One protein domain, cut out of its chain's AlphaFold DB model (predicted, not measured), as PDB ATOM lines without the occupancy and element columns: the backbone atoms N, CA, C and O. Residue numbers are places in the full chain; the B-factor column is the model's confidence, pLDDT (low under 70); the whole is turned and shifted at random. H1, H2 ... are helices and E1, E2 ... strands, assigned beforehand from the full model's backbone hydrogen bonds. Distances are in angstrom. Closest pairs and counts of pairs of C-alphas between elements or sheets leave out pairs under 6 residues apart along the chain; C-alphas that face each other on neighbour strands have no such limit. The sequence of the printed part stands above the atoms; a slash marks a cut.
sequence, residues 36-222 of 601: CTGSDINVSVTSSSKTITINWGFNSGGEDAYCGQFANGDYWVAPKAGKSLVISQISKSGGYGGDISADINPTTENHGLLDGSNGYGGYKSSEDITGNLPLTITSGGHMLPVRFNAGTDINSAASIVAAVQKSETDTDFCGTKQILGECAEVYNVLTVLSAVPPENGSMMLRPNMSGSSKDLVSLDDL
ATOM      1  N   CYS A  36     -14.996 -21.306 -39.902       96.75
ATOM      2  CA  CYS A  36     -14.267 -22.372 -40.569       96.75
ATOM      3  C   CYS A  36     -13.841 -23.448 -39.552       96.75
ATOM      4  O   CYS A  36     -13.687 -23.173 -38.357       96.75
ATOM      5  N   THR A  37     -13.656 -24.682 -40.018       97.25
ATOM      6  CA  THR A  37     -13.185 -25.799 -39.188       97.25
ATOM      7  C   THR A  37     -12.053 -26.529 -39.878       97.25
ATOM      8  O   THR A  37     -12.132 -26.762 -41.080       97.25
ATOM      9  N   GLY A  38     -11.038 -26.940 -39.124       97.19
ATOM     10  CA  GLY A  38      -9.928 -27.727 -39.651       97.19
ATOM     11  C   GLY A  38      -9.036 -28.301 -38.557       97.19
ATOM     12  O   GLY A  38      -9.270 -28.087 -37.365       97.19
ATOM     13  N   SER A  39      -8.009 -29.033 -38.982       97.56
ATOM     14  CA  SER A  39      -7.015 -29.668 -38.106       97.56
ATOM     15  C   SER A  39      -5.579 -29.214 -38.367       97.56
ATOM     16  O   SER A  39      -4.662 -29.596 -37.641       97.56
ATOM     17  N   ASP A  40      -5.362 -28.440 -39.426       97.62
ATOM     18  CA  ASP A  40      -4.039 -28.014 -39.852       97.62
ATOM     19  C   ASP A  40      -4.071 -26.679 -40.599       97.62
ATOM     20  O   ASP A  40      -5.061 -26.312 -41.239       97.62
ATOM     21  N   ILE A  41      -2.967 -25.940 -40.490       97.50
ATOM     22  CA  ILE A  41      -2.719 -24.672 -41.184       97.50
ATOM     23  C   ILE A  41      -1.274 -24.674 -41.679       97.50
ATOM     24  O   ILE A  41      -0.358 -25.019 -40.935       97.50
ATOM     25  N   ASN A  42      -1.060 -24.216 -42.912       97.06
ATOM     26  CA  ASN A  42       0.270 -24.063 -43.498       97.06
ATOM     27  C   ASN A  42       0.501 -22.598 -43.865       97.06
ATOM     28  O   ASN A  42      -0.161 -22.066 -44.756       97.06
ATOM     29  N   VAL A  43       1.453 -21.945 -43.201       97.06
ATOM     30  CA  VAL A  43       1.778 -20.532 -43.426       97.06
ATOM     31  C   VAL A  43       3.091 -20.434 -44.179       97.06
ATOM     32  O   VAL A  43       4.138 -20.815 -43.663       97.06
ATOM     33  N   SER A  44       3.038 -19.937 -45.414       96.81
ATOM     34  CA  SER A  44       4.214 -19.824 -46.278       96.81
ATOM     35  C   SER A  44       4.714 -18.391 -46.361       96.81
ATOM     36  O   SER A  44       3.983 -17.483 -46.751       96.81
ATOM     37  N   VAL A  45       5.993 -18.207 -46.060       96.19
ATOM     38  CA  VAL A  45       6.712 -16.947 -46.216       96.19
ATOM     39  C   VAL A  45       7.696 -17.121 -47.363       96.19
ATOM     40  O   VAL A  45       8.581 -17.972 -47.313       96.19
ATOM     41  N   THR A  46       7.534 -16.321 -48.415       94.06
ATOM     42  CA  THR A  46       8.347 -16.408 -49.639       94.06
ATOM     43  C   THR A  46       9.229 -15.174 -49.798       94.06
ATOM     44  O   THR A  46       8.735 -14.046 -49.753       94.06
ATOM     45  N   SER A  47      10.530 -15.377 -49.993       87.69
ATOM     46  CA  SER A  47      11.488 -14.359 -50.432       87.69
ATOM     47  C   SER A  47      11.690 -14.448 -51.950       87.69
ATOM     48  O   SER A  47      11.022 -15.218 -52.635       87.69
ATOM     49  N   SER A  48      12.625 -13.677 -52.509       82.31
ATOM     50  CA  SER A  48      12.936 -13.738 -53.944       82.31
ATOM     51  C   SER A  48      13.507 -15.086 -54.406       82.31
ATOM     52  O   SER A  48      13.496 -15.361 -55.604       82.31
ATOM     53  N   SER A  49      14.014 -15.921 -53.493       85.69
ATOM     54  CA  SER A  49      14.740 -17.151 -53.835       85.69
ATOM     55  C   SER A  49      14.221 -18.417 -53.149       85.69
ATOM     56  O   SER A  49      14.561 -19.519 -53.591       85.69
ATOM     57  N   LYS A  50      13.434 -18.300 -52.071       91.50
ATOM     58  CA  LYS A  50      13.014 -19.430 -51.227       91.50
ATOM     59  C   LYS A  50      11.624 -19.217 -50.632       91.50
ATOM     60  O   LYS A  50      11.167 -18.088 -50.491       91.50
ATOM     61  N   THR A  51      11.008 -20.315 -50.205       96.31
ATOM     62  CA  THR A  51       9.785 -20.322 -49.391       96.31
ATOM     63  C   THR A  51      10.031 -21.148 -48.140       96.31
ATOM     64  O   THR A  51      10.504 -22.279 -48.257       96.31
ATOM     65  N   ILE A  52       9.721 -20.586 -46.974       97.12
ATOM     66  CA  ILE A  52       9.648 -21.282 -45.685       97.12
ATOM     67  C   ILE A  52       8.168 -21.481 -45.372       97.12
ATOM     68  O   ILE A  52       7.417 -20.509 -45.377       97.12
ATOM     69  N   THR A  53       7.753 -22.708 -45.082       97.75
ATOM     70  CA  THR A  53       6.381 -23.021 -44.677       97.75
ATOM     71  C   THR A  53       6.376 -23.535 -43.246       97.75
ATOM     72  O   THR A  53       7.021 -24.539 -42.944       97.75
ATOM     73  N   ILE A  54       5.652 -22.849 -42.366       98.31
ATOM     74  CA  ILE A  54       5.404 -23.272 -40.987       98.31
ATOM     75  C   ILE A  54       4.064 -24.008 -40.971       98.31
ATOM     76  O   ILE A  54       3.047 -23.472 -41.412       98.31
ATOM     77  N   ASN A  55       4.088 -25.251 -40.505       98.12
ATOM     78  CA  ASN A  55       2.959 -26.171 -40.498       98.12
ATOM     79  C   ASN A  55       2.495 -26.339 -39.051       98.12
ATOM     80  O   ASN A  55       3.278 -26.723 -38.175       98.12
ATOM     81  N   TRP A  56       1.219 -26.067 -38.823       98.50
ATOM     82  CA  TRP A  56       0.545 -26.204 -37.541       98.50
ATOM     83  C   TRP A  56      -0.435 -27.363 -37.622       98.50
ATOM     84  O   TRP A  56      -1.231 -27.418 -38.554       98.50
ATOM     85  N   GLY A  57      -0.402 -28.254 -36.637       98.44
ATOM     86  CA  GLY A  57      -1.413 -29.282 -36.420       98.44
ATOM     87  C   GLY A  57      -2.125 -29.044 -35.095       98.44
ATOM     88  O   GLY A  57      -1.482 -28.779 -34.075       98.44
ATOM     89  N   PHE A  58      -3.450 -29.144 -35.097       98.50
ATOM     90  CA  PHE A  58      -4.282 -28.955 -33.915       98.50
ATOM     91  C   PHE A  58      -5.598 -29.732 -34.014       98.50
ATOM     92  O   PHE A  58      -6.011 -30.179 -35.077       98.50
ATOM     93  N   ASN A  59      -6.266 -29.930 -32.882       98.06
ATOM     94  CA  ASN A  59      -7.603 -30.519 -32.832       98.06
ATOM     95  C   ASN A  59      -8.355 -30.079 -31.572       98.06
ATOM     96  O   ASN A  59      -7.768 -29.616 -30.596       98.06
ATOM     97  N   SER A  60      -9.669 -30.263 -31.589       97.50
ATOM     98  CA  SER A  60     -10.587 -29.985 -30.494       97.50
ATOM     99  C   SER A  60     -11.111 -31.298 -29.899       97.50
ATOM    100  O   SER A  60     -12.214 -31.750 -30.216       97.50
ATOM    101  N   GLY A  61     -10.321 -31.932 -29.030       93.44
ATOM    102  CA  GLY A  61     -10.672 -33.214 -28.412       93.44
ATOM    103  C   GLY A  61     -10.816 -34.353 -29.426       93.44
ATOM    104  O   GLY A  61     -11.754 -35.145 -29.319       93.44
ATOM    105  N   GLY A  62      -9.919 -34.400 -30.417       94.69
ATOM    106  CA  GLY A  62      -9.893 -35.391 -31.499       94.69
ATOM    107  C   GLY A  62     -10.730 -35.039 -32.735       94.69
ATOM    108  O   GLY A  62     -10.736 -35.805 -33.691       94.69
ATOM    109  N   GLU A  63     -11.427 -33.903 -32.728       96.50
ATOM    110  CA  GLU A  63     -12.209 -33.390 -33.862       96.50
ATOM    111  C   GLU A  63     -11.551 -32.140 -34.460       96.50
ATOM    112  O   GLU A  63     -10.703 -31.524 -33.815       96.50
ATOM    113  N   ASP A  64     -11.990 -31.704 -35.642       97.62
ATOM    114  CA  ASP A  64     -11.605 -30.397 -36.187       97.62
ATOM    115  C   ASP A  64     -11.901 -29.276 -35.179       97.62
ATOM    116  O   ASP A  64     -12.955 -29.261 -34.532       97.62
ATOM    117  N   ALA A  65     -10.968 -28.338 -35.035       98.06
ATOM    118  CA  ALA A  65     -11.164 -27.135 -34.236       98.06
ATOM    119  C   ALA A  65     -11.845 -26.044 -35.069       98.06
ATOM    120  O   ALA A  65     -11.849 -26.109 -36.300       98.06
ATOM    121  N   TYR A  66     -12.392 -25.025 -34.405       98.00
ATOM    122  CA  TYR A  66     -12.745 -23.788 -35.094       98.00
ATOM    123  C   TYR A  66     -11.479 -23.017 -35.438       98.00
ATOM    124  O   TYR A  66     -10.533 -23.003 -34.649       98.00
ATOM    125  N   CYS A  67     -11.471 -22.370 -36.594       98.25
ATOM    126  CA  CYS A  67     -10.338 -21.578 -37.043       98.25
ATOM    127  C   CYS A  67     -10.757 -20.461 -38.002       98.25
ATOM    128  O   CYS A  67     -11.848 -20.471 -38.577       98.25
ATOM    129  N   GLY A  68      -9.861 -19.497 -38.178       97.50
ATOM    130  CA  GLY A  68     -10.034 -18.373 -39.087       97.50
ATOM    131  C   GLY A  68      -8.814 -17.463 -39.075       97.50
ATOM    132  O   GLY A  68      -7.747 -17.846 -38.587       97.50
ATOM    133  N   GLN A  69      -8.979 -16.252 -39.605       97.56
ATOM    134  CA  GLN A  69      -7.922 -15.248 -39.681       97.56
ATOM    135  C   GLN A  69      -8.352 -13.935 -39.030       97.56
ATOM    136  O   GLN A  69      -9.519 -13.549 -39.081       97.56
ATOM    137  N   PHE A  70      -7.383 -13.241 -38.443       98.12
ATOM    138  CA  PHE A  70      -7.515 -11.847 -38.039       98.12
ATOM    139  C   PHE A  70      -7.471 -10.905 -39.248       98.12
ATOM    140  O   PHE A  70      -7.138 -11.315 -40.362       98.12
ATOM    141  N   ALA A  71      -7.733  -9.613 -39.033       97.62
ATOM    142  CA  ALA A  71      -7.709  -8.598 -40.089       97.62
ATOM    143  C   ALA A  71      -6.359  -8.508 -40.833       97.62
ATOM    144  O   ALA A  71      -6.316  -8.129 -42.004       97.62
ATOM    145  N   ASN A  72      -5.251  -8.874 -40.177       97.19
ATOM    146  CA  ASN A  72      -3.921  -8.918 -40.783       97.19
ATOM    147  C   ASN A  72      -3.622 -10.231 -41.533       97.19
ATOM    148  O   ASN A  72      -2.599 -10.315 -42.210       97.19
ATOM    149  N   GLY A  73      -4.484 -11.245 -41.430       96.88
ATOM    150  CA  GLY A  73      -4.284 -12.574 -42.011       96.88
ATOM    151  C   GLY A  73      -3.580 -13.585 -41.098       96.88
ATOM    152  O   GLY A  73      -3.419 -14.732 -41.511       96.88
ATOM    153  N   ASP A  74      -3.173 -13.208 -39.878       98.00
ATOM    154  CA  ASP A  74      -2.680 -14.188 -38.902       98.00
ATOM    155  C   ASP A  74      -3.816 -15.109 -38.460       98.00
ATOM    156  O   ASP A  74      -4.970 -14.693 -38.348       98.00
ATOM    157  N   TYR A  75      -3.490 -16.367 -38.181       98.38
ATOM    158  CA  TYR A  75      -4.493 -17.368 -37.855       98.38
ATOM    159  C   TYR A  75      -4.847 -17.396 -36.368       98.38
ATOM    160  O   TYR A  75      -4.005 -17.198 -35.483       98.38
ATOM    161  N   TRP A  76      -6.101 -17.753 -36.105       98.38
ATOM    162  CA  TRP A  76      -6.563 -18.165 -34.790       98.38
ATOM    163  C   TRP A  76      -7.240 -19.533 -34.834       98.38
ATOM    164  O   TRP A  76      -7.753 -19.968 -35.868       98.38
ATOM    165  N   VAL A  77      -7.245 -20.199 -33.681       98.44
ATOM    166  CA  VAL A  77      -7.929 -21.470 -33.433       98.44
ATOM    167  C   VAL A  77      -8.684 -21.415 -32.107       98.44
ATOM    168  O   VAL A  77      -8.238 -20.773 -31.154       98.44
ATOM    169  N   ALA A  78      -9.824 -22.095 -32.029       97.81
ATOM    170  CA  ALA A  78     -10.633 -22.198 -30.819       97.81
ATOM    171  C   ALA A  78     -11.233 -23.608 -30.676       97.81
ATOM    172  O   ALA A  78     -11.546 -24.259 -31.682       97.81
ATOM    173  N   PRO A  79     -11.408 -24.118 -29.444       97.44
ATOM    174  CA  PRO A  79     -12.040 -25.411 -29.234       97.44
ATOM    175  C   PRO A  79     -13.539 -25.358 -29.555       97.44
ATOM    176  O   PRO A  79     -14.197 -24.326 -29.420       97.44
ATOM    177  N   LYS A  80     -14.109 -26.512 -29.906       96.12
ATOM    178  CA  LYS A  80     -15.561 -26.708 -29.879       96.12
ATOM    179  C   LYS A  80     -16.077 -26.649 -28.442       96.12
ATOM    180  O   LYS A  80     -15.360 -26.959 -27.490       96.12
ATOM    181  N   ALA A  81     -17.356 -26.311 -28.291       92.94
ATOM    182  CA  ALA A  81     -18.006 -26.230 -26.987       92.94
ATOM    183  C   ALA A  81     -17.798 -27.516 -26.161       92.94
ATOM    184  O   ALA A  81     -18.105 -28.621 -26.609       92.94
ATOM    185  N   GLY A  82     -17.264 -27.363 -24.945       92.62
ATOM    186  CA  GLY A  82     -17.013 -28.469 -24.013       92.62
ATOM    187  C   GLY A  82     -15.809 -29.360 -24.347       92.62
ATOM    188  O   GLY A  82     -15.660 -30.416 -23.732       92.62
ATOM    189  N   LYS A  83     -14.957 -28.973 -25.303       96.06
ATOM    190  CA  LYS A  83     -13.742 -29.705 -25.683       96.06
ATOM    191  C   LYS A  83     -12.486 -28.913 -25.316       96.06
ATOM    192  O   LYS A  83     -12.531 -27.697 -25.152       96.06
ATOM    193  N   SER A  84     -11.356 -29.609 -25.228       95.19
ATOM    194  CA  SER A  84     -10.037 -28.987 -25.076       95.19
ATOM    195  C   SER A  84      -9.367 -28.811 -26.433       95.19
ATOM    196  O   SER A  84      -9.484 -29.690 -27.290       95.19
ATOM    197  N   LEU A  85      -8.624 -27.718 -26.609       98.12
ATOM    198  CA  LEU A  85      -7.763 -27.542 -27.772       98.12
ATOM    199  C   LEU A  85      -6.411 -28.223 -27.525       98.12
ATOM    200  O   LEU A  85      -5.789 -28.027 -26.481       98.12
ATOM    201  N   VAL A  86      -5.950 -28.998 -28.501       98.38
ATOM    202  CA  VAL A  86      -4.653 -29.674 -28.486       98.38
ATOM    203  C   VAL A  86      -3.843 -29.205 -29.684       98.38
ATOM    204  O   VAL A  86      -4.306 -29.339 -30.813       98.38
ATOM    205  N   ILE A  87      -2.633 -28.703 -29.447       98.56
ATOM    206  CA  ILE A  87      -1.631 -28.486 -30.493       98.56
ATOM    207  C   ILE A  87      -0.894 -29.805 -30.679       98.56
ATOM    208  O   ILE A  87      -0.231 -30.283 -29.762       98.56
ATOM    209  N   SER A  88      -1.066 -30.441 -31.833       98.38
ATOM    210  CA  SER A  88      -0.512 -31.768 -32.109       98.38
ATOM    211  C   SER A  88       0.833 -31.719 -32.818       98.38
ATOM    212  O   SER A  88       1.621 -32.649 -32.664       98.38
ATOM    213  N   GLN A  89       1.095 -30.664 -33.589       98.19
ATOM    214  CA  GLN A  89       2.310 -30.557 -34.385       98.19
ATOM    215  C   GLN A  89       2.686 -29.097 -34.629       98.19
ATOM    216  O   GLN A  89       1.833 -28.260 -34.918       98.19
ATOM    217  N   ILE A  90       3.986 -28.824 -34.574       98.50
ATOM    218  CA  ILE A  90       4.610 -27.610 -35.089       98.50
ATOM    219  C   ILE A  90       5.831 -28.080 -35.870       98.50
ATOM    220  O   ILE A  90       6.697 -28.760 -35.322       98.50
ATOM    221  N   SER A  91       5.886 -27.790 -37.163       97.94
ATOM    222  CA  SER A  91       7.032 -28.167 -37.992       97.94
ATOM    223  C   SER A  91       7.277 -27.149 -39.093       97.94
ATOM    224  O   SER A  91       6.399 -26.366 -39.446       97.94
ATOM    225  N   LYS A  92       8.465 -27.182 -39.695       96.94
ATOM    226  CA  LYS A  92       8.774 -26.395 -40.891       96.94
ATOM    227  C   LYS A  92       8.983 -27.290 -42.113       96.94
ATOM    228  O   LYS A  92       9.382 -28.448 -41.993       96.94
ATOM    229  N   SER A  93       8.776 -26.727 -43.293       96.62
ATOM    230  CA  SER A  93       9.192 -27.291 -44.575       96.62
ATOM    231  C   SER A  93       9.704 -26.177 -45.498       96.62
ATOM    232  O   SER A  93       9.421 -24.995 -45.298       96.62
ATOM    233  N   GLY A  94      10.519 -26.540 -46.491       93.25
ATOM    234  CA  GLY A  94      11.194 -25.561 -47.347       93.25
ATOM    235  C   GLY A  94      12.288 -24.764 -46.624       93.25
ATOM    236  O   GLY A  94      12.776 -25.156 -45.564       93.25
ATOM    237  N   GLY A  95      12.687 -23.643 -47.223       87.75
ATOM    238  CA  GLY A  95      13.682 -22.737 -46.659       87.75
ATOM    239  C   GLY A  95      15.119 -23.252 -46.676       87.75
ATOM    240  O   GLY A  95      15.509 -24.056 -47.526       87.75
ATOM    241  N   TYR A  96      15.899 -22.728 -45.734       84.75
ATOM    242  CA  TYR A  96      17.255 -23.166 -45.411       84.75
ATOM    243  C   TYR A  96      17.252 -24.138 -44.217       84.75
ATOM    244  O   TYR A  96      16.207 -24.387 -43.608       84.75
ATOM    245  N   GLY A  97      18.414 -24.706 -43.880       80.44
ATOM    246  CA  GLY A  97      18.553 -25.793 -42.907       80.44
ATOM    247  C   GLY A  97      18.109 -25.512 -41.465       80.44
ATOM    248  O   GLY A  97      17.850 -26.472 -40.757       80.44
ATOM    249  N   GLY A  98      17.935 -24.259 -41.037       88.75
ATOM    250  CA  GLY A  98      17.828 -23.915 -39.611       88.75
ATOM    251  C   GLY A  98      16.535 -24.375 -38.937       88.75
ATOM    252  O   GLY A  98      15.481 -24.405 -39.571       88.75
ATOM    253  N   ASP A  99      16.632 -24.775 -37.673       94.62
ATOM    254  CA  ASP A  99      15.572 -25.471 -36.941       94.62
ATOM    255  C   ASP A  99      14.374 -24.579 -36.587       94.62
ATOM    256  O   ASP A  99      14.422 -23.354 -36.699       94.62
ATOM    257  N   ILE A 100      13.261 -25.211 -36.207       97.50
ATOM    258  CA  ILE A 100      12.064 -24.531 -35.706       97.50
ATOM    259  C   ILE A 100      11.929 -24.783 -34.207       97.50
ATOM    260  O   ILE A 100      12.086 -25.908 -33.749       97.50
ATOM    261  N   SER A 101      11.592 -23.729 -33.481       98.12
ATOM    262  CA  SER A 101      11.264 -23.735 -32.053       98.12
ATOM    263  C   SER A 101       9.963 -22.967 -31.857       98.12
ATOM    264  O   SER A 101       9.570 -22.171 -32.722       98.12
ATOM    265  N   ALA A 102       9.267 -23.206 -30.750       98.50
ATOM    266  CA  ALA A 102       8.037 -22.491 -30.455       98.50
ATOM    267  C   ALA A 102       7.825 -22.316 -28.957       98.50
ATOM    268  O   ALA A 102       8.204 -23.173 -28.168       98.50
ATOM    269  N   ASP A 103       7.162 -21.227 -28.592       98.62
ATOM    270  CA  ASP A 103       6.877 -20.872 -27.205       98.62
ATOM    271  C   ASP A 103       5.489 -20.224 -27.081       98.62
ATOM    272  O   ASP A 103       4.979 -19.613 -28.026       98.62
ATOM    273  N   ILE A 104       4.861 -20.372 -25.917       98.44
ATOM    274  CA  ILE A 104       3.545 -19.845 -25.577       98.44
ATOM    275  C   ILE A 104       3.712 -18.586 -24.727       98.44
ATOM    276  O   ILE A 104       4.135 -18.642 -23.580       98.44
ATOM    277  N   ASN A 105       3.252 -17.451 -25.253       97.75
ATOM    278  CA  ASN A 105       3.351 -16.137 -24.610       97.75
ATOM    279  C   ASN A 105       4.791 -15.756 -24.199       97.75
ATOM    280  O   ASN A 105       5.000 -15.340 -23.056       97.75
ATOM    281  N   PRO A 106       5.776 -15.870 -25.111       97.31
ATOM    282  CA  PRO A 106       7.181 -15.648 -24.781       97.31
ATOM    283  C   PRO A 106       7.442 -14.220 -24.286       97.31
ATOM    284  O   PRO A 106       6.763 -13.265 -24.679       97.31
ATOM    285  N   THR A 107       8.488 -14.061 -23.478       94.31
ATOM    286  CA  THR A 107       8.981 -12.763 -22.982       94.31
ATOM    287  C   THR A 107      10.444 -12.558 -23.369       94.31
ATOM    288  O   THR A 107      11.109 -13.492 -23.808       94.31
ATOM    289  N   THR A 108      10.970 -11.343 -23.225       90.88
ATOM    290  CA  THR A 108      12.383 -11.054 -23.528       90.88
ATOM    291  C   THR A 108      13.333 -11.850 -22.631       90.88
ATOM    292  O   THR A 108      14.384 -12.298 -23.078       90.88
ATOM    293  N   GLU A 109      12.977 -12.023 -21.358       91.00
ATOM    294  CA  GLU A 109      13.813 -12.652 -20.332       91.00
ATOM    295  C   GLU A 109      13.642 -14.163 -20.250       91.00
ATOM    296  O   GLU A 109      14.465 -14.855 -19.640       91.00
ATOM    297  N   ASN A 110      12.537 -14.662 -20.789       93.06
ATOM    298  CA  ASN A 110      12.190 -16.061 -20.742       93.06
ATOM    299  C   ASN A 110      11.470 -16.461 -22.024       93.06
ATOM    300  O   ASN A 110      10.295 -16.115 -22.193       93.06
ATOM    301  N   HIS A 111      12.186 -17.161 -22.907       95.56
ATOM    302  CA  HIS A 111      11.588 -17.732 -24.103       95.56
ATOM    303  C   HIS A 111      12.226 -19.046 -24.568       95.56
ATOM    304  O   HIS A 111      13.419 -19.273 -24.395       95.56
ATOM    305  N   GLY A 112      11.444 -19.874 -25.256       96.56
ATOM    306  CA  GLY A 112      11.868 -21.132 -25.885       96.56
ATOM    307  C   GLY A 112      12.359 -20.993 -27.326       96.56
ATOM    308  O   GLY A 112      12.585 -21.989 -27.998       96.56
ATOM    309  N   LEU A 113      12.467 -19.763 -27.836       96.19
ATOM    310  CA  LEU A 113      12.772 -19.499 -29.247       96.19
ATOM    311  C   LEU A 113      14.274 -19.577 -29.570       96.19
ATOM    312  O   LEU A 113      15.087 -19.005 -28.842       96.19
ATOM    313  N   LEU A 114      14.586 -20.149 -30.739       94.81
ATOM    314  CA  LEU A 114      15.918 -20.521 -31.243       94.81
ATOM    315  C   LEU A 114      16.536 -21.681 -30.437       94.81
ATOM    316  O   LEU A 114      15.847 -22.304 -29.639       94.81
ATOM    317  N   ASP A 115      17.801 -22.030 -30.678       90.75
ATOM    318  CA  ASP A 115      18.448 -23.183 -30.024       90.75
ATOM    319  C   ASP A 115      19.211 -22.858 -28.724       90.75
ATOM    320  O   ASP A 115      19.596 -23.769 -27.989       90.75
ATOM    321  N   GLY A 116      19.451 -21.573 -28.439       89.94
ATOM    322  CA  GLY A 116      20.189 -21.113 -27.258       89.94
ATOM    323  C   GLY A 116      21.642 -21.588 -27.172       89.94
ATOM    324  O   GLY A 116      22.226 -21.592 -26.082       89.94
ATOM    325  N   SER A 117      22.226 -22.033 -28.285       89.94
ATOM    326  CA  SER A 117      23.531 -22.696 -28.326       89.94
ATOM    327  C   SER A 117      24.715 -21.812 -27.908       89.94
ATOM    328  O   SER A 117      25.725 -22.354 -27.446       89.94
ATOM    329  N   ASN A 118      24.604 -20.479 -27.975       86.94
ATOM    330  CA  ASN A 118      25.608 -19.550 -27.430       86.94
ATOM    331  C   ASN A 118      25.148 -18.829 -26.159       86.94
ATOM    332  O   ASN A 118      25.869 -17.963 -25.656       86.94
ATOM    333  N   GLY A 119      23.983 -19.188 -25.614       87.88
ATOM    334  CA  GLY A 119      23.437 -18.569 -24.411       87.88
ATOM    335  C   GLY A 119      23.135 -17.082 -24.598       87.88
ATOM    336  O   GLY A 119      23.270 -16.306 -23.647       87.88
ATOM    337  N   TYR A 120      22.786 -16.668 -25.818       88.25
ATOM    338  CA  TYR A 120      22.408 -15.291 -26.095       88.25
ATOM    339  C   TYR A 120      20.928 -15.044 -25.774       88.25
ATOM    340  O   TYR A 120      20.058 -15.848 -26.101       88.25
ATOM    341  N   GLY A 121      20.631 -13.898 -25.156       88.06
ATOM    342  CA  GLY A 121      19.257 -13.500 -24.841       88.06
ATOM    343  C   GLY A 121      18.644 -14.177 -23.619       88.06
ATOM    344  O   GLY A 121      19.325 -14.442 -22.627       88.06
ATOM    345  N   GLY A 122      17.330 -14.401 -23.692       90.12
ATOM    346  CA  GLY A 122      16.502 -14.989 -22.635       90.12
ATOM    347  C   GLY A 122      16.140 -16.456 -22.866       90.12
ATOM    348  O   GLY A 122      15.126 -16.909 -22.333       90.12
ATOM    349  N   TYR A 123      16.923 -17.192 -23.668       93.69
ATOM    350  CA  TYR A 123      16.592 -18.572 -24.013       93.69
ATOM    351  C   TYR A 123      16.506 -19.484 -22.781       93.69
ATOM    352  O   TYR A 123      17.427 -19.540 -21.958       93.69
ATOM    353  N   LYS A 124      15.426 -20.263 -22.705       95.88
ATOM    354  CA  LYS A 124      15.250 -21.373 -21.770       95.88
ATOM    355  C   LYS A 124      14.600 -22.552 -22.479       95.88
ATOM    356  O   LYS A 124      13.442 -22.497 -22.878       95.88
ATOM    357  N   SER A 125      15.315 -23.672 -22.534       95.94
ATOM    358  CA  SER A 125      14.845 -24.888 -23.209       95.94
ATOM    359  C   SER A 125      13.551 -25.469 -22.631       95.94
ATOM    360  O   SER A 125      12.869 -26.220 -23.312       95.94
ATOM    361  N   SER A 126      13.207 -25.160 -21.373       96.62
ATOM    362  CA  SER A 126      11.940 -25.587 -20.763       96.62
ATOM    363  C   SER A 126      10.713 -24.886 -21.342       96.62
ATOM    364  O   SER A 126       9.611 -25.394 -21.171       96.62
ATOM    365  N   GLU A 127      10.903 -23.732 -21.982       97.56
ATOM    366  CA  GLU A 127       9.832 -22.966 -22.623       97.56
ATOM    367  C   GLU A 127       9.619 -23.403 -24.086       97.56
ATOM    368  O   GLU A 127       8.581 -23.108 -24.671       97.56
ATOM    369  N   ASP A 128      10.564 -24.138 -24.695       97.94
ATOM    370  CA  ASP A 128      10.368 -24.682 -26.045       97.94
ATOM    371  C   ASP A 128       9.361 -25.836 -26.009       97.94
ATOM    372  O   ASP A 128       9.624 -26.937 -25.511       97.94
ATOM    373  N   ILE A 129       8.171 -25.589 -26.553       98.31
ATOM    374  CA  ILE A 129       7.078 -26.557 -26.526       98.31
ATOM    375  C   ILE A 129       7.187 -27.622 -27.618       98.31
ATOM    376  O   ILE A 129       6.454 -28.609 -27.553       98.31
ATOM    377  N   THR A 130       8.066 -27.466 -28.615       97.88
ATOM    378  CA  THR A 130       8.125 -28.381 -29.772       97.88
ATOM    379  C   THR A 130       8.445 -29.822 -29.367       97.88
ATOM    380  O   THR A 130       7.860 -30.760 -29.911       97.88
ATOM    381  N   GLY A 131       9.289 -30.010 -28.346       96.19
ATOM    382  CA  GLY A 131       9.618 -31.319 -27.772       96.19
ATOM    383  C   GLY A 131       8.518 -31.942 -26.899       96.19
ATOM    384  O   GLY A 131       8.619 -33.114 -26.545       96.19
ATOM    385  N   ASN A 132       7.469 -31.182 -26.566       97.19
ATOM    386  CA  ASN A 132       6.401 -31.575 -25.639       97.19
ATOM    387  C   ASN A 132       5.043 -31.808 -26.330       97.19
ATOM    388  O   ASN A 132       4.023 -31.957 -25.657       97.19
ATOM    389  N   LEU A 133       5.003 -31.828 -27.666       97.94
ATOM    390  CA  LEU A 133       3.771 -32.061 -28.423       97.94
ATOM    391  C   LEU A 133       3.384 -33.559 -28.438       97.94
ATOM    392  O   LEU A 133       4.265 -34.417 -28.520       97.94
ATOM    393  N   PRO A 134       2.077 -33.906 -28.410       98.19
ATOM    394  CA  PRO A 134       0.920 -33.008 -28.404       98.19
ATOM    395  C   PRO A 134       0.682 -32.322 -27.045       98.19
ATOM    396  O   PRO A 134       0.739 -32.963 -25.998       98.19
ATOM    397  N   LEU A 135       0.320 -31.036 -27.068       98.19
ATOM    398  CA  LEU A 135       0.106 -30.204 -25.880       98.19
ATOM    399  C   LEU A 135      -1.346 -29.713 -25.788       98.19
ATOM    400  O   LEU A 135      -1.876 -29.137 -26.736       98.19
ATOM    401  N   THR A 136      -1.992 -29.910 -24.635       98.06
ATOM    402  CA  THR A 136      -3.351 -29.395 -24.376       98.06
ATOM    403  C   THR A 136      -3.294 -27.977 -23.815       98.06
ATOM    404  O   THR A 136      -2.750 -27.760 -22.734       98.06
ATOM    405  N   ILE A 137      -3.916 -27.024 -24.510       97.44
ATOM    406  CA  ILE A 137      -3.966 -25.613 -24.113       97.44
ATOM    407  C   ILE A 137      -5.198 -25.374 -23.234       97.44
ATOM    408  O   ILE A 137      -6.306 -25.796 -23.565       97.44
ATOM    409  N   THR A 138      -5.009 -24.714 -22.090       94.06
ATOM    410  CA  THR A 138      -6.050 -24.535 -21.063       94.06
ATOM    411  C   THR A 138      -6.046 -23.113 -20.503       94.06
ATOM    412  O   THR A 138      -4.990 -22.482 -20.397       94.06
ATOM    413  N   SER A 139      -7.221 -22.633 -20.084       88.06
ATOM    414  CA  SER A 139      -7.426 -21.271 -19.566       88.06
ATOM    415  C   SER A 139      -6.710 -20.966 -18.246       88.06
ATOM    416  O   SER A 139      -6.445 -19.809 -17.956       88.06
ATOM    417  N   GLY A 140      -6.393 -21.991 -17.449       85.44
ATOM    418  CA  GLY A 140      -5.673 -21.849 -16.177       85.44
ATOM    419  C   GLY A 140      -4.196 -22.245 -16.224       85.44
ATOM    420  O   GLY A 140      -3.530 -22.158 -15.199       85.44
ATOM    421  N   GLY A 141      -3.703 -22.734 -17.366       92.19
ATOM    422  CA  GLY A 141      -2.312 -23.178 -17.515       92.19
ATOM    423  C   GLY A 141      -1.514 -22.341 -18.505       92.19
ATOM    424  O   GLY A 141      -0.404 -21.930 -18.203       92.19
ATOM    425  N   HIS A 142      -2.090 -22.085 -19.680       96.25
ATOM    426  CA  HIS A 142      -1.352 -21.546 -20.828       96.25
ATOM    427  C   HIS A 142      -1.930 -20.229 -21.349       96.25
ATOM    428  O   HIS A 142      -1.215 -19.427 -21.943       96.25
ATOM    429  N   MET A 143      -3.237 -20.018 -21.192       97.12
ATOM    430  CA  MET A 143      -3.904 -18.829 -21.711       97.12
ATOM    431  C   MET A 143      -3.906 -17.726 -20.659       97.12
ATOM    432  O   MET A 143      -4.086 -17.980 -19.471       97.12
ATOM    433  N   LEU A 144      -3.725 -16.496 -21.118       96.62
ATOM    434  CA  LEU A 144      -3.741 -15.300 -20.293       96.62
ATOM    435  C   LEU A 144      -5.117 -14.631 -20.353       96.62
ATOM    436  O   LEU A 144      -5.841 -14.818 -21.340       96.62
ATOM    437  N   PRO A 145      -5.485 -13.833 -19.337       95.88
ATOM    438  CA  PRO A 145      -6.720 -13.065 -19.350       95.88
ATOM    439  C   PRO A 145      -6.795 -12.126 -20.554       95.88
ATOM    440  O   PRO A 145      -5.813 -11.465 -20.907       95.88
ATOM    441  N   VAL A 146      -7.980 -12.037 -21.152       93.88
ATOM    442  CA  VAL A 146      -8.260 -11.081 -22.225       93.88
ATOM    443  C   VAL A 146      -8.741  -9.750 -21.651       93.88
ATOM    444  O   VAL A 146      -9.638  -9.700 -20.806       93.88
ATOM    445  N   ARG A 147      -8.166  -8.656 -22.153       83.50
ATOM    446  CA  ARG A 147      -8.595  -7.271 -21.951       83.50
ATOM    447  C   ARG A 147      -9.249  -6.749 -23.228       83.50
ATOM    448  O   ARG A 147      -8.952  -7.221 -24.321       83.50
ATOM    449  N   PHE A 148     -10.133  -5.765 -23.061       76.62
ATOM    450  CA  PHE A 148     -10.941  -5.199 -24.151       76.62
ATOM    451  C   PHE A 148     -11.696  -6.295 -24.901       76.62
ATOM    452  O   PHE A 148     -11.561  -6.509 -26.091       76.62
ATOM    453  N   ASN A 149     -12.481  -7.059 -24.153       66.38
ATOM    454  CA  ASN A 149     -13.283  -8.126 -24.711       66.38
ATOM    455  C   ASN A 149     -14.527  -7.516 -25.379       66.38
ATOM    456  O   ASN A 149     -15.544  -7.453 -24.707       66.38
ATOM    457  N   ALA A 150     -14.424  -7.039 -26.627       63.88
ATOM    458  CA  ALA A 150     -15.437  -6.366 -27.467       63.88
ATOM    459  C   ALA A 150     -16.867  -6.985 -27.479       63.88
ATOM    460  O   ALA A 150     -17.389  -7.384 -28.514       63.88
ATOM    461  N   GLY A 151     -17.516  -7.101 -26.318       64.06
ATOM    462  CA  GLY A 151     -18.777  -7.809 -26.110       64.06
ATOM    463  C   GLY A 151     -18.729  -9.325 -26.339       64.06
ATOM    464  O   GLY A 151     -19.776  -9.905 -26.602       64.06
ATOM    465  N   THR A 152     -17.559  -9.973 -26.290       73.50
ATOM    466  CA  THR A 152     -17.389 -11.383 -26.701       73.50
ATOM    467  C   THR A 152     -17.376 -12.349 -25.508       73.50
ATOM    468  O   THR A 152     -17.195 -11.952 -24.359       73.50
ATOM    469  N   ASP A 153     -17.513 -13.648 -25.765       84.81
ATOM    470  CA  ASP A 153     -17.344 -14.689 -24.738       84.81
ATOM    471  C   ASP A 153     -15.869 -15.111 -24.550       84.81
ATOM    472  O   ASP A 153     -15.562 -16.071 -23.835       84.81
ATOM    473  N   ILE A 154     -14.925 -14.407 -25.184       91.75
ATOM    474  CA  ILE A 154     -13.497 -14.706 -25.084       91.75
ATOM    475  C   ILE A 154     -12.929 -14.081 -23.809       91.75
ATOM    476  O   ILE A 154     -12.674 -12.881 -23.733       91.75
ATOM    477  N   ASN A 155     -12.688 -14.912 -22.797       92.88
ATOM    478  CA  ASN A 155     -12.125 -14.483 -21.516       92.88
ATOM    479  C   ASN A 155     -10.623 -14.764 -21.375       92.88
ATOM    480  O   ASN A 155      -9.980 -14.243 -20.463       92.88
ATOM    481  N   SER A 156     -10.062 -15.590 -22.257       96.00
ATOM    482  CA  SER A 156      -8.653 -15.952 -22.233       96.00
ATOM    483  C   SER A 156      -8.135 -16.243 -23.639       96.00
ATOM    484  O   SER A 156      -8.881 -16.682 -24.519       96.00
ATOM    485  N   ALA A 157      -6.844 -15.995 -23.851       97.69
ATOM    486  CA  ALA A 157      -6.160 -16.265 -25.108       97.69
ATOM    487  C   ALA A 157      -4.676 -16.590 -24.879       97.69
ATOM    488  O   ALA A 157      -4.083 -16.177 -23.883       97.69
ATOM    489  N   ALA A 158      -4.062 -17.318 -25.804       98.25
ATOM    490  CA  ALA A 158      -2.619 -17.543 -25.845       98.25
ATOM    491  C   ALA A 158      -2.079 -17.226 -27.241       98.25
ATOM    492  O   ALA A 158      -2.762 -17.443 -28.239       98.25
ATOM    493  N   SER A 159      -0.841 -16.750 -27.312       98.44
ATOM    494  CA  SER A 159      -0.114 -16.566 -28.569       98.44
ATOM    495  C   SER A 159       1.027 -17.567 -28.605       98.44
ATOM    496  O   SER A 159       1.930 -17.490 -27.777       98.44
ATOM    497  N   ILE A 160       0.981 -18.503 -29.547       98.69
ATOM    498  CA  ILE A 160       2.073 -19.442 -29.788       98.69
ATOM    499  C   ILE A 160       2.951 -18.843 -30.875       98.69
ATOM    500  O   ILE A 160       2.504 -18.664 -32.009       98.69
ATOM    501  N   VAL A 161       4.181 -18.497 -30.521       98.75
ATOM    502  CA  VAL A 161       5.153 -17.903 -31.436       98.75
ATOM    503  C   VAL A 161       6.088 -19.007 -31.893       98.75
ATOM    504  O   VAL A 161       6.791 -19.588 -31.076       98.75
ATOM    505  N   ALA A 162       6.098 -19.296 -33.189       98.56
ATOM    506  CA  ALA A 162       7.097 -20.153 -33.808       98.56
ATOM    507  C   ALA A 162       8.205 -19.293 -34.419       98.56
ATOM    508  O   ALA A 162       7.919 -18.311 -35.109       98.56
ATOM    509  N   ALA A 163       9.456 -19.684 -34.200       98.06
ATOM    510  CA  ALA A 163      10.632 -19.059 -34.787       98.06
ATOM    511  C   ALA A 163      11.422 -20.098 -35.583       98.06
ATOM    512  O   ALA A 163      11.734 -21.177 -35.075       98.06
ATOM    513  N   VAL A 164      11.759 -19.766 -36.827       97.50
ATOM    514  CA  VAL A 164      12.717 -20.540 -37.623       97.50
ATOM    515  C   VAL A 164      14.075 -19.877 -37.492       97.50
ATOM    516  O   VAL A 164      14.218 -18.692 -37.791       97.50
ATOM    517  N   GLN A 165      15.068 -20.638 -37.059       95.94
ATOM    518  CA  GLN A 165      16.445 -20.190 -36.949       95.94
ATOM    519  C   GLN A 165      17.075 -20.046 -38.338       95.94
ATOM    520  O   GLN A 165      16.808 -20.812 -39.268       95.94
ATOM    521  N   LYS A 166      17.926 -19.041 -38.496       93.81
ATOM    522  CA  LYS A 166      18.691 -18.791 -39.709       93.81
ATOM    523  C   LYS A 166      19.801 -19.821 -39.832       93.81
ATOM    524  O   LYS A 166      20.629 -19.979 -38.941       93.81
ATOM    525  N   SER A 167      19.844 -20.491 -40.980       91.44
ATOM    526  CA  SER A 167      20.967 -21.357 -41.335       91.44
ATOM    527  C   SER A 167      22.121 -20.507 -41.851       91.44
ATOM    528  O   SER A 167      22.206 -20.212 -43.044       91.44
ATOM    529  N   GLU A 168      23.015 -20.080 -40.967       86.25
ATOM    530  CA  GLU A 168      24.197 -19.303 -41.364       86.25
ATOM    531  C   GLU A 168      25.229 -20.127 -42.151       86.25
ATOM    532  O   GLU A 168      26.127 -19.562 -42.764       86.25
ATOM    533  N   THR A 169      25.107 -21.459 -42.188       84.38
ATOM    534  CA  THR A 169      25.911 -22.298 -43.091       84.38
ATOM    535  C   THR A 169      25.425 -22.228 -44.536       84.38
ATOM    536  O   THR A 169      26.225 -22.381 -45.457       84.38
ATOM    537  N   ASP A 170      24.124 -21.994 -44.739       79.50
ATOM    538  CA  ASP A 170      23.507 -21.910 -46.069       79.50
ATOM    539  C   ASP A 170      23.317 -20.461 -46.548       79.50
ATOM    540  O   ASP A 170      22.949 -20.224 -47.703       79.50
ATOM    541  N   THR A 171      23.516 -19.494 -45.652       82.50
ATOM    542  CA  THR A 171      23.280 -18.065 -45.878       82.50
ATOM    543  C   THR A 171      24.452 -17.224 -45.368       82.50
ATOM    544  O   THR A 171      25.519 -17.734 -45.049       82.50
ATOM    545  N   ASP A 172      24.292 -15.908 -45.370       85.44
ATOM    546  CA  ASP A 172      25.227 -14.959 -44.786       85.44
ATOM    547  C   ASP A 172      25.142 -14.919 -43.252       85.44
ATOM    548  O   ASP A 172      24.111 -15.231 -42.658       85.44
ATOM    549  N   PHE A 173      26.225 -14.486 -42.602       86.50
ATOM    550  CA  PHE A 173      26.222 -14.267 -41.157       86.50
ATOM    551  C   PHE A 173      25.291 -13.107 -40.780       86.50
ATOM    552  O   PHE A 173      25.360 -12.021 -41.362       86.50
ATOM    553  N   CYS A 174      24.461 -13.297 -39.760       84.81
ATOM    554  CA  CYS A 174      23.505 -12.300 -39.286       84.81
ATOM    555  C   CYS A 174      24.146 -11.166 -38.470       84.81
ATOM    556  O   CYS A 174      23.520 -10.121 -38.250       84.81
ATOM    557  N   GLY A 175      25.401 -11.324 -38.040       83.94
ATOM    558  CA  GLY A 175      26.143 -10.261 -37.375       83.94
ATOM    559  C   GLY A 175      27.456 -10.704 -36.743       83.94
ATOM    560  O   GLY A 175      28.323 -11.284 -37.389       83.94
ATOM    561  N   THR A 176      27.656 -10.306 -35.488       85.06
ATOM    562  CA  THR A 176      28.911 -10.529 -34.761       85.06
ATOM    563  C   THR A 176      29.015 -11.957 -34.228       85.06
ATOM    564  O   THR A 176      28.001 -12.628 -34.067       85.06
ATOM    565  N   LYS A 177      30.223 -12.373 -33.828       86.44
ATOM    566  CA  LYS A 177      30.489 -13.699 -33.242       86.44
ATOM    567  C   LYS A 177      29.585 -14.071 -32.062       86.44
ATOM    568  O   LYS A 177      29.362 -15.248 -31.838       86.44
ATOM    569  N   GLN A 178      29.092 -13.080 -31.326       84.19
ATOM    570  CA  GLN A 178      28.253 -13.251 -30.144       84.19
ATOM    571  C   GLN A 178      26.843 -13.779 -30.441       84.19
ATOM    572  O   GLN A 178      26.185 -14.200 -29.502       84.19
ATOM    573  N   ILE A 179      26.378 -13.711 -31.694       87.94
ATOM    574  CA  ILE A 179      25.021 -14.129 -32.095       87.94
ATOM    575  C   ILE A 179      25.036 -15.179 -33.214       87.94
ATOM    576  O   ILE A 179      23.992 -15.477 -33.785       87.94
ATOM    577  N   LEU A 180      26.216 -15.699 -33.574       86.94
ATOM    578  CA  LEU A 180      26.340 -16.672 -34.659       86.94
ATOM    579  C   LEU A 180      25.627 -17.965 -34.280       86.94
ATOM    580  O   LEU A 180      25.977 -18.586 -33.289       86.94
ATOM    581  N   GLY A 181      24.663 -18.387 -35.080       85.00
ATOM    582  CA  GLY A 181      23.789 -19.517 -34.803       85.00
ATOM    583  C   GLY A 181      22.478 -19.121 -34.131       85.00
ATOM    584  O   GLY A 181      21.506 -19.825 -34.314       85.00
ATOM    585  N   GLU A 182      22.355 -17.967 -33.478       89.62
ATOM    586  CA  GLU A 182      21.142 -17.587 -32.727       89.62
ATOM    587  C   GLU A 182      20.404 -16.428 -33.395       89.62
ATOM    588  O   GLU A 182      20.037 -15.433 -32.768       89.62
ATOM    589  N   CYS A 183      20.187 -16.558 -34.701       94.12
ATOM    590  CA  CYS A 183      19.470 -15.563 -35.480       94.12
ATOM    591  C   CYS A 183      18.139 -16.085 -35.992       94.12
ATOM    592  O   CYS A 183      18.055 -17.205 -36.481       94.12
ATOM    593  N   ALA A 184      17.100 -15.262 -35.915       95.69
ATOM    594  CA  ALA A 184      15.780 -15.598 -36.417       95.69
ATOM    595  C   ALA A 184      15.685 -15.334 -37.921       95.69
ATOM    596  O   ALA A 184      15.857 -14.219 -38.399       95.69
ATOM    597  N   GLU A 185      15.351 -16.348 -38.700       95.50
ATOM    598  CA  GLU A 185      15.053 -16.166 -40.116       95.50
ATOM    599  C   GLU A 185      13.653 -15.563 -40.275       95.50
ATOM    600  O   GLU A 185      13.472 -14.551 -40.955       95.50
ATOM    601  N   VAL A 186      12.657 -16.150 -39.606       96.81
ATOM    602  CA  VAL A 186      11.251 -15.746 -39.709       96.81
ATOM    603  C   VAL A 186      10.450 -16.186 -38.482       96.81
ATOM    604  O   VAL A 186      10.775 -17.201 -37.864       96.81
ATOM    605  N   TYR A 187       9.383 -15.452 -38.165       98.31
ATOM    606  CA  TYR A 187       8.410 -15.826 -37.137       98.31
ATOM    607  C   TYR A 187       7.044 -16.137 -37.734       98.31
ATOM    608  O   TYR A 187       6.707 -15.651 -38.809       98.31
ATOM    609  N   ASN A 188       6.209 -16.875 -37.013       98.50
ATOM    610  CA  ASN A 188       4.765 -16.879 -37.224       98.50
ATOM    611  C   ASN A 188       4.047 -17.040 -35.884       98.50
ATOM    612  O   ASN A 188       4.549 -17.720 -34.991       98.50
ATOM    613  N   VAL A 189       2.883 -16.407 -35.750       98.56
ATOM    614  CA  VAL A 189       2.085 -16.449 -34.527       98.56
ATOM    615  C   VAL A 189       0.762 -17.149 -34.809       98.56
ATOM    616  O   VAL A 189       0.014 -16.730 -35.692       98.56
ATOM    617  N   LEU A 190       0.462 -18.189 -34.034       98.69
ATOM    618  CA  LEU A 190      -0.858 -18.811 -33.968       98.69
ATOM    619  C   LEU A 190      -1.541 -18.373 -32.673       98.69
ATOM    620  O   LEU A 190      -1.000 -18.566 -31.584       98.69
ATOM    621  N   THR A 191      -2.741 -17.801 -32.769       98.62
ATOM    622  CA  THR A 191      -3.499 -17.413 -31.570       98.62
ATOM    623  C   THR A 191      -4.493 -18.496 -31.179       98.62
ATOM    624  O   THR A 191      -5.325 -18.912 -31.979       98.62
ATOM    625  N   VAL A 192      -4.450 -18.920 -29.924       98.50
ATOM    626  CA  VAL A 192      -5.456 -19.793 -29.323       98.50
ATOM    627  C   VAL A 192      -6.456 -18.936 -28.559       98.50
ATOM    628  O   VAL A 192      -6.073 -18.229 -27.629       98.50
ATOM    629  N   LEU A 193      -7.732 -19.017 -28.923       97.75
ATOM    630  CA  LEU A 193      -8.828 -18.294 -28.277       97.75
ATOM    631  C   LEU A 193      -9.723 -19.260 -27.498       97.75
ATOM    632  O   LEU A 193      -9.893 -20.418 -27.881       97.75
ATOM    633  N   SER A 194     -10.326 -18.788 -26.406       96.31
ATOM    634  CA  SER A 194     -11.253 -19.609 -25.615       96.31
ATOM    635  C   SER A 194     -12.601 -19.833 -26.311       96.31
ATOM    636  O   SER A 194     -13.332 -20.747 -25.937       96.31
ATOM    637  N   ALA A 195     -12.929 -19.007 -27.307       95.56
ATOM    638  CA  ALA A 195     -14.137 -19.075 -28.120       95.56
ATOM    639  C   ALA A 195     -13.889 -18.438 -29.501       95.56
ATOM    640  O   ALA A 195     -12.846 -17.825 -29.735       95.56
ATOM    641  N   VAL A 196     -14.851 -18.586 -30.412       96.25
ATOM    642  CA  VAL A 196     -14.814 -17.968 -31.747       96.25
ATOM    643  C   VAL A 196     -14.934 -16.441 -31.612       96.25
ATOM    644  O   VAL A 196     -15.861 -15.975 -30.944       96.25
ATOM    645  N   PRO A 197     -14.037 -15.650 -32.228       95.81
ATOM    646  CA  PRO A 197     -14.114 -14.193 -32.188       95.81
ATOM    647  C   PRO A 197     -15.278 -13.646 -33.032       95.81
ATOM    648  O   PRO A 197     -15.709 -14.299 -33.991       95.81
ATOM    649  N   PRO A 198     -15.782 -12.434 -32.721       93.50
ATOM    650  CA  PRO A 198     -16.712 -11.709 -33.580       93.50
ATOM    651  C   PRO A 198     -16.212 -11.638 -35.016       93.50
ATOM    652  O   PRO A 198     -15.009 -11.559 -35.265       93.50
ATOM    653  N   GLU A 199     -17.150 -11.703 -35.957       93.88
ATOM    654  CA  GLU A 199     -16.869 -11.643 -37.395       93.88
ATOM    655  C   GLU A 199     -15.786 -12.634 -37.860       93.88
ATOM    656  O   GLU A 199     -15.030 -12.381 -38.805       93.88
ATOM    657  N   ASN A 200     -15.668 -13.762 -37.149       94.94
ATOM    658  CA  ASN A 200     -14.633 -14.769 -37.363       94.94
ATOM    659  C   ASN A 200     -13.196 -14.184 -37.317       94.94
ATOM    660  O   ASN A 200     -12.285 -14.713 -37.950       94.94
ATOM    661  N   GLY A 201     -12.993 -13.081 -36.584       95.50
ATOM    662  CA  GLY A 201     -11.715 -12.383 -36.406       95.50
ATOM    663  C   GLY A 201     -11.378 -11.359 -37.497       95.50
ATOM    664  O   GLY A 201     -10.442 -10.582 -37.323       95.50
ATOM    665  N   SER A 202     -12.148 -11.294 -38.587       95.94
ATOM    666  CA  SER A 202     -11.825 -10.483 -39.777       95.94
ATOM    667  C   SER A 202     -11.733  -8.968 -39.532       95.94
ATOM    668  O   SER A 202     -11.062  -8.267 -40.293       95.94
ATOM    669  N   MET A 203     -12.334  -8.484 -38.443       95.56
ATOM    670  CA  MET A 203     -12.305  -7.085 -37.999       95.56
ATOM    671  C   MET A 203     -11.467  -6.867 -36.735       95.56
ATOM    672  O   MET A 203     -11.530  -5.806 -36.129       95.56
ATOM    673  N   MET A 204     -10.657  -7.843 -36.327       96.31
ATOM    674  CA  MET A 204      -9.842  -7.755 -35.116       96.31
ATOM    675  C   MET A 204      -8.353  -7.751 -35.441       96.31
ATOM    676  O   MET A 204      -7.895  -8.437 -36.358       96.31
ATOM    677  N   LEU A 205      -7.584  -6.999 -34.658       97.81
ATOM    678  CA  LEU A 205      -6.134  -7.151 -34.608       97.81
ATOM    679  C   LEU A 205      -5.785  -8.492 -33.956       97.81
ATOM    680  O   LEU A 205      -6.508  -8.976 -33.079       97.81
ATOM    681  N   ARG A 206      -4.642  -9.072 -34.334       97.62
ATOM    682  CA  ARG A 206      -4.108 -10.208 -33.584       97.62
ATOM    683  C   ARG A 206      -3.734  -9.723 -32.171       97.62
ATOM    684  O   ARG A 206      -3.038  -8.712 -32.062       97.62
ATOM    685  N   PRO A 207      -4.101 -10.450 -31.097       97.31
ATOM    686  CA  PRO A 207      -3.622 -10.150 -29.751       97.31
ATOM    687  C   PRO A 207      -2.103 -10.131 -29.654       97.31
ATOM    688  O   PRO A 207      -1.428 -10.938 -30.298       97.31
ATOM    689  N   ASN A 208      -1.574  -9.270 -28.786       97.81
ATOM    690  CA  ASN A 208      -0.147  -9.180 -28.484       97.81
ATOM    691  C   ASN A 208       0.489 -10.545 -28.186       97.81
ATOM    692  O   ASN A 208      -0.081 -11.366 -27.470       97.81
ATOM    693  N   MET A 209       1.711 -10.763 -28.672       96.62
ATOM    694  CA  MET A 209       2.433 -12.024 -28.494       96.62
ATOM    695  C   MET A 209       2.925 -12.256 -27.060       96.62
ATOM    696  O   MET A 209       2.856 -13.381 -26.575       96.62
ATOM    697  N   SER A 210       3.340 -11.200 -26.363       94.81
ATOM    698  CA  SER A 210       3.965 -11.233 -25.032       94.81
ATOM    699  C   SER A 210       3.158 -10.434 -24.002       94.81
ATOM    700  O   SER A 210       2.175  -9.794 -24.363       94.81
ATOM    701  N   GLY A 211       3.560 -10.448 -22.730       92.56
ATOM    702  CA  GLY A 211       2.927  -9.678 -21.648       92.56
ATOM    703  C   GLY A 211       2.025 -10.520 -20.738       92.56
ATOM    704  O   GLY A 211       1.904 -11.727 -20.917       92.56
ATOM    705  N   SER A 212       1.400  -9.882 -19.744       93.25
ATOM    706  CA  SER A 212       0.578 -10.536 -18.705       93.25
ATOM    707  C   SER A 212      -0.897 -10.721 -19.075       93.25
ATOM    708  O   SER A 212      -1.629 -11.431 -18.386       93.25
ATOM    709  N   SER A 213      -1.343 -10.083 -20.154       95.81
ATOM    710  CA  SER A 213      -2.718 -10.116 -20.654       95.81
ATOM    711  C   SER A 213      -2.728 -10.141 -22.177       95.81
ATOM    712  O   SER A 213      -1.710  -9.856 -22.810       95.81
ATOM    713  N   LYS A 214      -3.888 -10.420 -22.774       96.69
ATOM    714  CA  LYS A 214      -4.115 -10.323 -24.222       96.69
ATOM    715  C   LYS A 214      -5.124  -9.235 -24.539       96.69
ATOM    716  O   LYS A 214      -6.227  -9.266 -24.010       96.69
ATOM    717  N   ASP A 215      -4.773  -8.306 -25.411       95.44
ATOM    718  CA  ASP A 215      -5.673  -7.240 -25.838       95.44
ATOM    719  C   ASP A 215      -6.360  -7.659 -27.150       95.44
ATOM    720  O   ASP A 215      -5.692  -7.911 -28.153       95.44
ATOM    721  N   LEU A 216      -7.693  -7.757 -27.140       93.88
ATOM    722  CA  LEU A 216      -8.505  -8.041 -28.330       93.88
ATOM    723  C   LEU A 216      -9.082  -6.738 -28.891       93.88
ATOM    724  O   LEU A 216     -10.163  -6.310 -28.512       93.88
ATOM    725  N   VAL A 217      -8.354  -6.094 -29.799       94.88
ATOM    726  CA  VAL A 217      -8.740  -4.781 -30.340       94.88
ATOM    727  C   VAL A 217      -9.498  -4.953 -31.656       94.88
ATOM    728  O   VAL A 217      -8.952  -5.531 -32.600       94.88
ATOM    729  N   SER A 218     -10.730  -4.442 -31.736       95.12
ATOM    730  CA  SER A 218     -11.463  -4.345 -33.004       95.12
ATOM    731  C   SER A 218     -10.953  -3.161 -33.827       95.12
ATOM    732  O   SER A 218     -10.533  -2.143 -33.277       95.12
ATOM    733  N   LEU A 219     -11.027  -3.251 -35.154       95.25
ATOM    734  CA  LEU A 219     -10.800  -2.106 -36.033       95.25
ATOM    735  C   LEU A 219     -11.828  -0.989 -35.798       95.25
ATOM    736  O   LEU A 219     -11.500   0.173 -36.022       95.25
ATOM    737  N   ASP A 220     -13.014  -1.317 -35.282       94.69
ATOM    738  CA  ASP A 220     -14.031  -0.333 -34.892       94.69
ATOM    739  C   ASP A 220     -13.661   0.439 -33.614       94.69
ATOM    740  O   ASP A 220     -14.149   1.547 -33.389       94.69
ATOM    741  N   ASP A 221     -12.752  -0.099 -32.793       92.94
ATOM    742  CA  ASP A 221     -12.207   0.601 -31.623       92.94
ATOM    743  C   ASP A 221     -11.123   1.623 -32.015       92.94
ATOM    744  O   ASP A 221     -10.545   2.304 -31.154       92.94
ATOM    745  N   LEU A 222     -10.821   1.727 -33.313       95.56
ATOM    746  CA  LEU A 222      -9.811   2.605 -33.877       95.56
ATOM    747  C   LEU A 222     -10.461   3.743 -34.667       95.56
ATOM    748  O   LEU A 222     -11.341   3.568 -35.502       95.56
TER     749      LEU A 222
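AT A GLANCE: This is residues 36 to 222 of the 601 residues of an uncharacterized protein of Alteromonadaceae bacterium Bs31 (UniProt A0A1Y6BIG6). Two strongly twisted sheets stand partly face to face, with E2, E3 and E6 of the smaller one over E10 and E11 of the larger, and the short helix H1 grazes the larger sheet near E4. The long loop 166 to 183 makes one end of the longest axis, and the last stretch, residues 202 to 222, is tied to E9 by a short pairing at residues 214 to 215. The 187 printed residues hold eleven named strands followed by one named helix, E1 to E11 and then H1; the class is mostly strand, though under half of the residues, 75, are in named elements. The larger sheet runs E1, E4, E5, E11, E10, E7 and is mixed; the smaller runs E2, E3, E6, E8, all antiparallel. The whole is compact, with a radius of gyration of the C-alphas of 16.7 A and spans of 50 by 36 by 32 A.

HOW THE PARTS SIT: Begin at E1, residues 36 to 38, an edge strand of the larger sheet and the antiparallel neighbour of E4, residues 65 to 69; look at N 67 and O 36, within hydrogen-bond range at 2.9 A. E4 forms a hairpin with E5, residues 75 to 78, with N 78 and O 66 at 2.9 A. E5 is the parallel neighbour of E11, residues 184 to 193, with N 77 and O 191 at 2.9 A. E11 forms a hairpin with E10, residues 156 to 165, at 162 degrees between their directions, with N 160 and O 190 at 2.8 A. E10 is the antiparallel neighbour of E7, residues 100 to 104, the other edge strand, with N 161 and O 103 at 2.8 A. Back at Gly 38, E1 runs on into E2, residues 40 to 46, at 96 degrees across a break of 1 residue; E2 is an edge strand of the smaller sheet. E2 forms a hairpin with E3, residues 51 to 60, with N 43 and O 54 at 2.8 A. E3 is the antiparallel neighbour of E6, residues 85 to 94, with N 55 and O 91 at 2.8 A. The other edge strand is E8, residues 135 to 137, antiparallel to E6, with N 87 and O 135 at 2.8 A. Between the sheets, the closest C-alphas of E3 and E11 are those of Ile 54 and Asn 188, 7.4 A apart. E3 and E10 are near each other, with 7 pairs of C-alphas within 10 A. The closest C-alphas of E6 and E7 are those of Lys 92 and Ile 100, at 6.4 A. E2 and E7 are apart. E9, residues 144 to 147, is in no sheet; it meets E10 only at a point, where C-alphas 145 and 156 face each other at 4.5 A. H1, residues 198 to 201, only grazes the larger sheet with its residues 199 to 201; it is too short for any O i to N i+4 pair, and its 1 pair of O i and N i+3 is within range.

IN THESE COORDINATES: Find C-alpha 36 at (-14.267, -22.372, -40.569), where E1 begins. From first to last C-alpha, E2 measures 19.6 A. E3 starts at C-alpha 51, (9.785, -20.322, -49.391), and measures 29.4 A. E6 measures 27.3 A, E10 29.4 A and E11 26.1 A. H1 ends at C-alpha 201, (-11.715, -12.383, -36.406).

THE WHOLE: The C-alphas farthest apart are those of Gly 82 and Lys 177, at 50.6 A. The printed part has no cut. The links E7 to E8, 30 residues, and E10 to E11, 18 residues, are long. The mean pLDDT of the printed part is 93.8; look for values under 70 at residues 149 to 151.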